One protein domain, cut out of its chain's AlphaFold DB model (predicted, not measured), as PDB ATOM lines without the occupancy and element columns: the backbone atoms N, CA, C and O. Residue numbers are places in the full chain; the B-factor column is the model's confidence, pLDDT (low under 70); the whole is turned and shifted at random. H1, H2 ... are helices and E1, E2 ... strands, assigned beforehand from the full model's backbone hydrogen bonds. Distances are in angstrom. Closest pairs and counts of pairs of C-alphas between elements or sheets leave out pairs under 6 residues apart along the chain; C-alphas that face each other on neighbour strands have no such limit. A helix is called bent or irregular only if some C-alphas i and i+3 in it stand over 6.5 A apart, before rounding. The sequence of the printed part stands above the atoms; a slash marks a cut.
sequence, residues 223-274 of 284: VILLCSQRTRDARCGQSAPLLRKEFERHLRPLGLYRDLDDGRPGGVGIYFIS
ATOM      1  N   VAL A 223     -29.975  10.088 -10.949       94.69
ATOM      2  CA  VAL A 223     -28.662   9.918 -11.576       94.69
ATOM      3  C   VAL A 223     -28.239   8.457 -11.487       94.69
ATOM      4  O   VAL A 223     -28.369   7.828 -10.440       94.69
ATOM      5  N   ILE A 224     -27.744   7.912 -12.594       95.62
ATOM      6  CA  ILE A 224     -27.155   6.576 -12.664       95.62
ATOM      7  C   ILE A 224     -25.647   6.757 -12.751       95.62
ATOM      8  O   ILE A 224     -25.146   7.385 -13.683       95.62
ATOM      9  N   LEU A 225     -24.928   6.198 -11.785       95.50
ATOM     10  CA  LEU A 225     -23.478   6.292 -11.708       95.50
ATOM     11  C   LEU A 225     -22.855   4.945 -12.075       95.50
ATOM     12  O   LEU A 225     -23.109   3.939 -11.417       95.50
ATOM     13  N   LEU A 226     -22.037   4.925 -13.123       95.06
ATOM     14  CA  LEU A 226     -21.393   3.718 -13.635       95.06
ATOM     15  C   LEU A 226     -19.878   3.851 -13.495       95.06
ATOM     16  O   LEU A 226     -19.266   4.735 -14.093       95.06
ATOM     17  N   CYS A 227     -19.250   2.956 -12.738       93.00
ATOM     18  CA  CYS A 227     -17.793   2.916 -12.653       93.00
ATOM     19  C   CYS A 227     -17.200   2.533 -14.018       93.00
ATOM     20  O   CYS A 227     -17.451   1.431 -14.500       93.00
ATOM     21  N   SER A 228     -16.395   3.406 -14.628       93.88
ATOM     22  CA  SER A 228     -15.765   3.169 -15.941       93.88
ATOM     23  C   SER A 228     -14.237   3.095 -15.889       93.88
ATOM     24  O   SER A 228     -13.593   2.977 -16.931       93.88
ATOM     25  N   GLN A 229     -13.647   3.175 -14.693       91.00
ATOM     26  CA  GLN A 229     -12.205   3.336 -14.515       91.00
ATOM     27  C   GLN A 229     -11.433   2.060 -14.874       91.00
ATOM     28  O   GLN A 229     -11.260   1.150 -14.054       91.00
ATOM     29  N   ARG A 230     -10.926   2.014 -16.107       89.25
ATOM     30  CA  ARG A 230     -10.229   0.857 -16.679       89.25
ATOM     31  C   ARG A 230      -8.871   0.644 -16.027       89.25
ATOM     32  O   ARG A 230      -8.482  -0.499 -15.808       89.25
ATOM     33  N   THR A 231      -8.180   1.729 -15.676       87.69
ATOM     34  CA  THR A 231      -6.873   1.695 -14.994       87.69
ATOM     35  C   THR A 231      -6.937   0.972 -13.646       87.69
ATOM     36  O   THR A 231      -5.950   0.392 -13.192       87.69
ATOM     37  N   ARG A 232      -8.103   1.002 -12.986       86.25
ATOM     38  CA  ARG A 232      -8.326   0.333 -11.700       86.25
ATOM     39  C   ARG A 232      -8.832  -1.092 -11.880       86.25
ATOM     40  O   ARG A 232      -8.319  -1.987 -11.211       86.25
ATOM     41  N   ASP A 233      -9.827  -1.277 -12.746       86.81
ATOM     42  CA  ASP A 233     -10.397  -2.576 -13.100       86.81
ATOM     43  C   ASP A 233     -10.883  -2.559 -14.558       86.81
ATOM     44  O   ASP A 233     -11.790  -1.810 -14.934       86.81
ATOM     45  N   ALA A 234     -10.295  -3.419 -15.392       88.00
ATOM     46  CA  ALA A 234     -10.632  -3.496 -16.809       88.00
ATOM     47  C   ALA A 234     -12.106  -3.861 -17.051       88.00
ATOM     48  O   ALA A 234     -12.673  -3.444 -18.064       88.00
ATOM     49  N   ARG A 235     -12.744  -4.594 -16.130       87.94
ATOM     50  CA  ARG A 235     -14.149  -5.010 -16.245       87.94
ATOM     51  C   ARG A 235     -15.091  -3.818 -16.140       87.94
ATOM     52  O   ARG A 235     -16.020  -3.719 -16.936       87.94
ATOM     53  N   CYS A 236     -14.817  -2.870 -15.244       88.44
ATOM     54  CA  CYS A 236     -15.556  -1.606 -15.149       88.44
ATOM     55  C   CYS A 236     -15.487  -0.831 -16.475       88.44
ATOM     56  O   CYS A 236     -16.505  -0.460 -17.055       88.44
ATOM     57  N   GLY A 237     -14.277  -0.687 -17.027       89.62
ATOM     58  CA  GLY A 237     -14.057   0.014 -18.296       89.62
ATOM     59  C   GLY A 237     -14.619  -0.687 -19.540       89.62
ATOM     60  O   GLY A 237     -14.744  -0.050 -20.587       89.62
ATOM     61  N   GLN A 238     -14.935  -1.983 -19.457       91.00
ATOM     62  CA  GLN A 238     -15.603  -2.746 -20.520       91.00
ATOM     63  C   GLN A 238     -17.129  -2.729 -20.373       91.00
ATOM     64  O   GLN A 238     -17.835  -2.601 -21.368       91.00
ATOM     65  N   SER A 239     -17.637  -2.852 -19.146       91.44
ATOM     66  CA  SER A 239     -19.070  -2.977 -18.852       91.44
ATOM     67  C   SER A 239     -19.814  -1.647 -18.878       91.44
ATOM     68  O   SER A 239     -20.908  -1.589 -19.434       91.44
ATOM     69  N   ALA A 240     -19.243  -0.561 -18.346       93.38
ATOM     70  CA  ALA A 240     -19.957   0.712 -18.222       93.38
ATOM     71  C   ALA A 240     -20.522   1.252 -19.555       93.38
ATOM     72  O   ALA A 240     -21.689   1.654 -19.570       93.38
ATOM     73  N   PRO A 241     -19.800   1.216 -20.696       93.81
ATOM     74  CA  PRO A 241     -20.366   1.626 -21.986       93.81
ATOM     75  C   PRO A 241     -21.514   0.731 -22.470       93.81
ATOM     76  O   PRO A 241     -22.463   1.221 -23.083       93.81
ATOM     77  N   LEU A 242     -21.441  -0.571 -22.182       93.62
ATOM     78  CA  LEU A 242     -22.468  -1.553 -22.536       93.62
ATOM     79  C   LEU A 242     -23.746  -1.312 -21.724       93.62
ATOM     80  O   LEU A 242     -24.832  -1.220 -22.295       93.62
ATOM     81  N   LEU A 243     -23.593  -1.116 -20.412       92.94
ATOM     82  CA  LEU A 243     -24.676  -0.774 -19.492       92.94
ATOM     83  C   LEU A 243     -25.334   0.551 -19.868       92.94
ATOM     84  O   LEU A 243     -26.554   0.617 -20.003       92.94
ATOM     85  N   ARG A 244     -24.533   1.597 -20.112       94.38
ATOM     86  CA  ARG A 244     -25.036   2.900 -20.563       94.38
ATOM     87  C   ARG A 244     -25.893   2.750 -21.817       94.38
ATOM     88  O   ARG A 244     -26.995   3.278 -21.844       94.38
ATOM     89  N   LYS A 245     -25.430   2.003 -22.825       93.88
ATOM     90  CA  LYS A 245     -26.187   1.792 -24.068       93.88
ATOM     91  C   LYS A 245     -27.566   1.168 -23.821       93.88
ATOM     92  O   LYS A 245     -28.535   1.602 -24.443       93.88
ATOM     93  N   GLU A 246     -27.676   0.187 -22.927       92.69
ATOM     94  CA  GLU A 246     -28.971  -0.426 -22.598       92.69
ATOM     95  C   GLU A 246     -29.858   0.506 -21.759       92.69
ATOM     96  O   GLU A 246     -31.035   0.667 -22.085       92.69
ATOM     97  N   PHE A 247     -29.314   1.219 -20.766       94.25
ATOM     98  CA  PHE A 247     -30.077   2.243 -20.040       94.25
ATOM     99  C   PHE A 247     -30.628   3.314 -20.985       94.25
ATOM    100  O   PHE A 247     -31.807   3.657 -20.920       94.25
ATOM    101  N   GLU A 248     -29.812   3.800 -21.919       93.94
ATOM    102  CA  GLU A 248     -30.245   4.753 -22.939       93.94
ATOM    103  C   GLU A 248     -31.375   4.197 -23.808       93.94
ATOM    104  O   GLU A 248     -32.355   4.897 -24.069       93.94
ATOM    105  N   ARG A 249     -31.267   2.935 -24.235       92.69
ATOM    106  CA  ARG A 249     -32.294   2.269 -25.044       92.69
ATOM    107  C   ARG A 249     -33.644   2.222 -24.328       92.69
ATOM    108  O   ARG A 249     -34.664   2.410 -24.983       92.69
ATOM    109  N   HIS A 250     -33.657   2.001 -23.014       91.50
ATOM    110  CA  HIS A 250     -34.886   1.961 -22.218       91.50
ATOM    111  C   HIS A 250     -35.418   3.350 -21.848       91.50
ATOM    112  O   HIS A 250     -36.627   3.570 -21.852       91.50
ATOM    113  N   LEU A 251     -34.536   4.308 -21.562       94.38
ATOM    114  CA  LEU A 251     -34.929   5.644 -21.105       94.38
ATOM    115  C   LEU A 251     -35.367   6.572 -22.246       94.38
ATOM    116  O   LEU A 251     -36.196   7.458 -22.023       94.38
ATOM    117  N   ARG A 252     -34.838   6.394 -23.465       94.25
ATOM    118  CA  ARG A 252     -35.182   7.234 -24.629       94.25
ATOM    119  C   ARG A 252     -36.667   7.138 -25.020       94.25
ATOM    120  O   ARG A 252     -37.282   8.198 -25.123       94.25
ATOM    121  N   PRO A 253     -37.283   5.945 -25.183       94.31
ATOM    122  CA  PRO A 253     -38.710   5.831 -25.511       94.31
ATOM    123  C   PRO A 253     -39.635   6.436 -24.451       94.31
ATOM    124  O   PRO A 253     -40.727   6.887 -24.777       94.31
ATOM    125  N   LEU A 254     -39.186   6.475 -23.192       94.25
ATOM    126  CA  LEU A 254     -39.922   7.073 -22.076       94.25
ATOM    127  C   LEU A 254     -39.746   8.600 -21.989       94.25
ATOM    128  O   LEU A 254     -40.344   9.236 -21.126       94.25
ATOM    129  N   GLY A 255     -38.894   9.203 -22.829       93.50
ATOM    130  CA  GLY A 255     -38.547  10.626 -22.742       93.50
ATOM    131  C   GLY A 255     -37.769  10.998 -21.471       93.50
ATOM    132  O   GLY A 255     -37.646  12.181 -21.141       93.50
ATOM    133  N   LEU A 256     -37.246  10.002 -20.749       95.56
ATOM    134  CA  LEU A 256     -36.557  10.177 -19.469       95.56
ATOM    135  C   LEU A 256     -35.048  10.339 -19.625       95.56
ATOM    136  O   LEU A 256     -34.412  10.853 -18.716       95.56
ATOM    137  N   TYR A 257     -34.463   9.933 -20.750       95.44
ATOM    138  CA  TYR A 257     -33.024  10.079 -20.960       95.44
ATOM    139  C   TYR A 257     -32.598  11.556 -20.968       95.44
ATOM    140  O   TYR A 257     -33.221  12.374 -21.652       95.44
ATOM    141  N   ARG A 258     -31.542  11.874 -20.215       94.19
ATOM    142  CA  ARG A 258     -30.808  13.143 -20.274       94.19
ATOM    143  C   ARG A 258     -29.375  12.828 -20.683       94.19
ATOM    144  O   ARG A 258     -28.732  11.978 -20.064       94.19
ATOM    145  N   ASP A 259     -28.922  13.446 -21.768       87.94
ATOM    146  CA  ASP A 259     -27.512  13.376 -22.148       87.94
ATOM    147  C   ASP A 259     -26.659  14.272 -21.225       87.94
ATOM    148  O   ASP A 259     -27.154  14.800 -20.231       87.94
ATOM    149  N   LEU A 260     -25.359  14.379 -21.506       82.44
ATOM    150  CA  LEU A 260     -24.419  15.089 -20.634       82.44
ATOM    151  C   LEU A 260     -24.624  16.610 -20.629       82.44
ATOM    152  O   LEU A 260     -24.294  17.243 -19.630       82.44
ATOM    153  N   ASP A 261     -25.181  17.166 -21.704       82.12
ATOM    154  CA  ASP A 261     -25.383  18.607 -21.893       82.12
ATOM    155  C   ASP A 261     -26.870  19.005 -21.742       82.12
ATOM    156  O   ASP A 261     -27.235  20.183 -21.764       82.12
ATOM    157  N   ASP A 262     -27.755  18.022 -21.556       85.50
ATOM    158  CA  ASP A 262     -29.194  18.200 -21.416       85.50
ATOM    159  C   ASP A 262     -29.578  18.691 -20.014       85.50
ATOM    160  O   ASP A 262     -29.879  17.925 -19.096       85.50
ATOM    161  N   GLY A 263     -29.642  20.014 -19.874       82.06
ATOM    162  CA  GLY A 263     -30.095  20.694 -18.660       82.06
ATOM    163  C   GLY A 263     -31.611  20.681 -18.420       82.06
ATOM    164  O   GLY A 263     -32.077  21.392 -17.525       82.06
ATOM    165  N   ARG A 264     -32.417  19.943 -19.203       88.88
ATOM    166  CA  ARG A 264     -33.877  19.931 -19.012       88.88
ATOM    167  C   ARG A 264     -34.254  19.301 -17.667       88.88
ATOM    168  O   ARG A 264     -33.704  18.260 -17.301       88.88
ATOM    169  N   PRO A 265     -35.245  19.872 -16.958       91.75
ATOM    170  CA  PRO A 265     -35.688  19.335 -15.681       91.75
ATOM    171  C   PRO A 265     -36.292  17.926 -15.819       91.75
ATOM    172  O   PRO A 265     -36.851  17.537 -16.852       91.75
ATOM    173  N   GLY A 266     -36.187  17.159 -14.739       91.94
ATOM    174  CA  GLY A 266     -36.582  15.760 -14.657       91.94
ATOM    175  C   GLY A 266     -35.657  14.824 -15.435       91.94
ATOM    176  O   GLY A 266     -34.537  15.167 -15.808       91.94
ATOM    177  N   GLY A 267     -36.143  13.612 -15.694       94.06
ATOM    178  CA  GLY A 267     -35.368  12.583 -16.383       94.06
ATOM    179  C   GLY A 267     -34.189  12.050 -15.565       94.06
ATOM    180  O   GLY A 267     -34.100  12.258 -14.354       94.06
ATOM    181  N   VAL A 268     -33.311  11.321 -16.248       96.25
ATOM    182  CA  VAL A 268     -32.237  10.522 -15.666       96.25
ATOM    183  C   VAL A 268     -30.928  10.829 -16.383       96.25
ATOM    184  O   VAL A 268     -30.805  10.561 -17.580       96.25
ATOM    185  N   GLY A 269     -29.961  11.370 -15.640       94.94
ATOM    186  CA  GLY A 269     -28.584  11.541 -16.109       94.94
ATOM    187  C   GLY A 269     -27.773  10.266 -15.881       94.94
ATOM    188  O   GLY A 269     -27.887   9.645 -14.824       94.94
ATOM    189  N   ILE A 270     -26.960   9.862 -16.857       96.06
ATOM    190  CA  ILE A 270     -26.080   8.687 -16.745       96.06
ATOM    191  C   ILE A 270     -24.631   9.155 -16.807       96.06
ATOM    192  O   ILE A 270     -24.169   9.622 -17.850       96.06
ATOM    193  N   TYR A 271     -23.904   8.967 -15.711       96.25
ATOM    194  CA  TYR A 271     -22.531   9.427 -15.564       96.25
ATOM    195  C   TYR A 271     -21.571   8.263 -15.386       96.25
ATOM    196  O   TYR A 271     -21.786   7.353 -14.584       96.25
ATOM    197  N   PHE A 272     -20.477   8.316 -16.132       96.81
ATOM    198  CA  PHE A 272     -19.296   7.530 -15.843       96.81
ATOM    199  C   PHE A 272     -18.540   8.173 -14.699       96.81
ATOM    200  O   PHE A 272     -18.331   9.386 -14.707       96.81
ATOM    201  N   ILE A 273     -18.126   7.354 -13.741       96.31
ATOM    202  CA  ILE A 273     -17.392   7.807 -12.570       96.31
ATOM    203  C   ILE A 273     -16.155   6.953 -12.305       96.31
ATOM    204  O   ILE A 273     -16.036   5.816 -12.783       96.31
ATOM    205  N   SER A 274     -15.231   7.509 -11.526       94.50
ATOM    206  CA  SER A 274     -14.086   6.777 -11.001       94.50
ATOM    207  C   SER A 274     -14.518   5.671 -10.033       94.50
ATOM    208  O   SER A 274     -15.685   5.524  -9.667       94.50
TER     209      SER A 274
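Overview. This is residues 223 to 274 of the 284 residues of the protein "Sucrase/ferredoxin-like family protein" of Aspergillus bombycis (UniProt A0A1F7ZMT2). A long helix, H1, covers one face of a narrow ribbon of two parallel strands, E1 and E2, and runs back along it. A long loop at one end, residues 252 to 267, includes residues 257 to 258, paired in parallel with residues 268 to 269 of E2. The printed part has 52 residues, mixed in class, in the order E1, H1, E2, a strand-helix-strand unit with a right-handed crossover. It is elongated, 33 by 19 by 13 A, and only just compact, close to loose, with a radius of gyration of the C-alphas of 11.7 A.

Arrangement. E1, residues 223 to 227, and E2, residues 268 to 273, are parallel neighbours at 23 degrees; N 224 and O 269 are 2.8 A apart, within hydrogen-bond range. The closest C-alphas of H1, residues 234 to 251, and E1 are those of Cys 236 and Cys 227, 5.6 A apart; for E2, Arg 244 and Ile 270, 7.0 A. In H1, 12 of 14 O i to N i+4 pairs are within range.

Along the chain. E1 begins at C-alpha 223 (-28.662, 9.918, -11.576) and spans 13.0 A; E2 spans 15.4 A, ending at C-alpha 273 (-17.392, 7.807, -12.570). H1 spans 26.3 A and is only just irregular: C-alphas 238 and 241 are 6.6 A apart.

Size, cuts and confidence. The farthest C-alphas, Thr 231 and Leu 254, are 34.2 A apart. The link from H1 to E2 is long, 16 residues. The printed part has no cut, and no printed residue is under 70 in pLDDT.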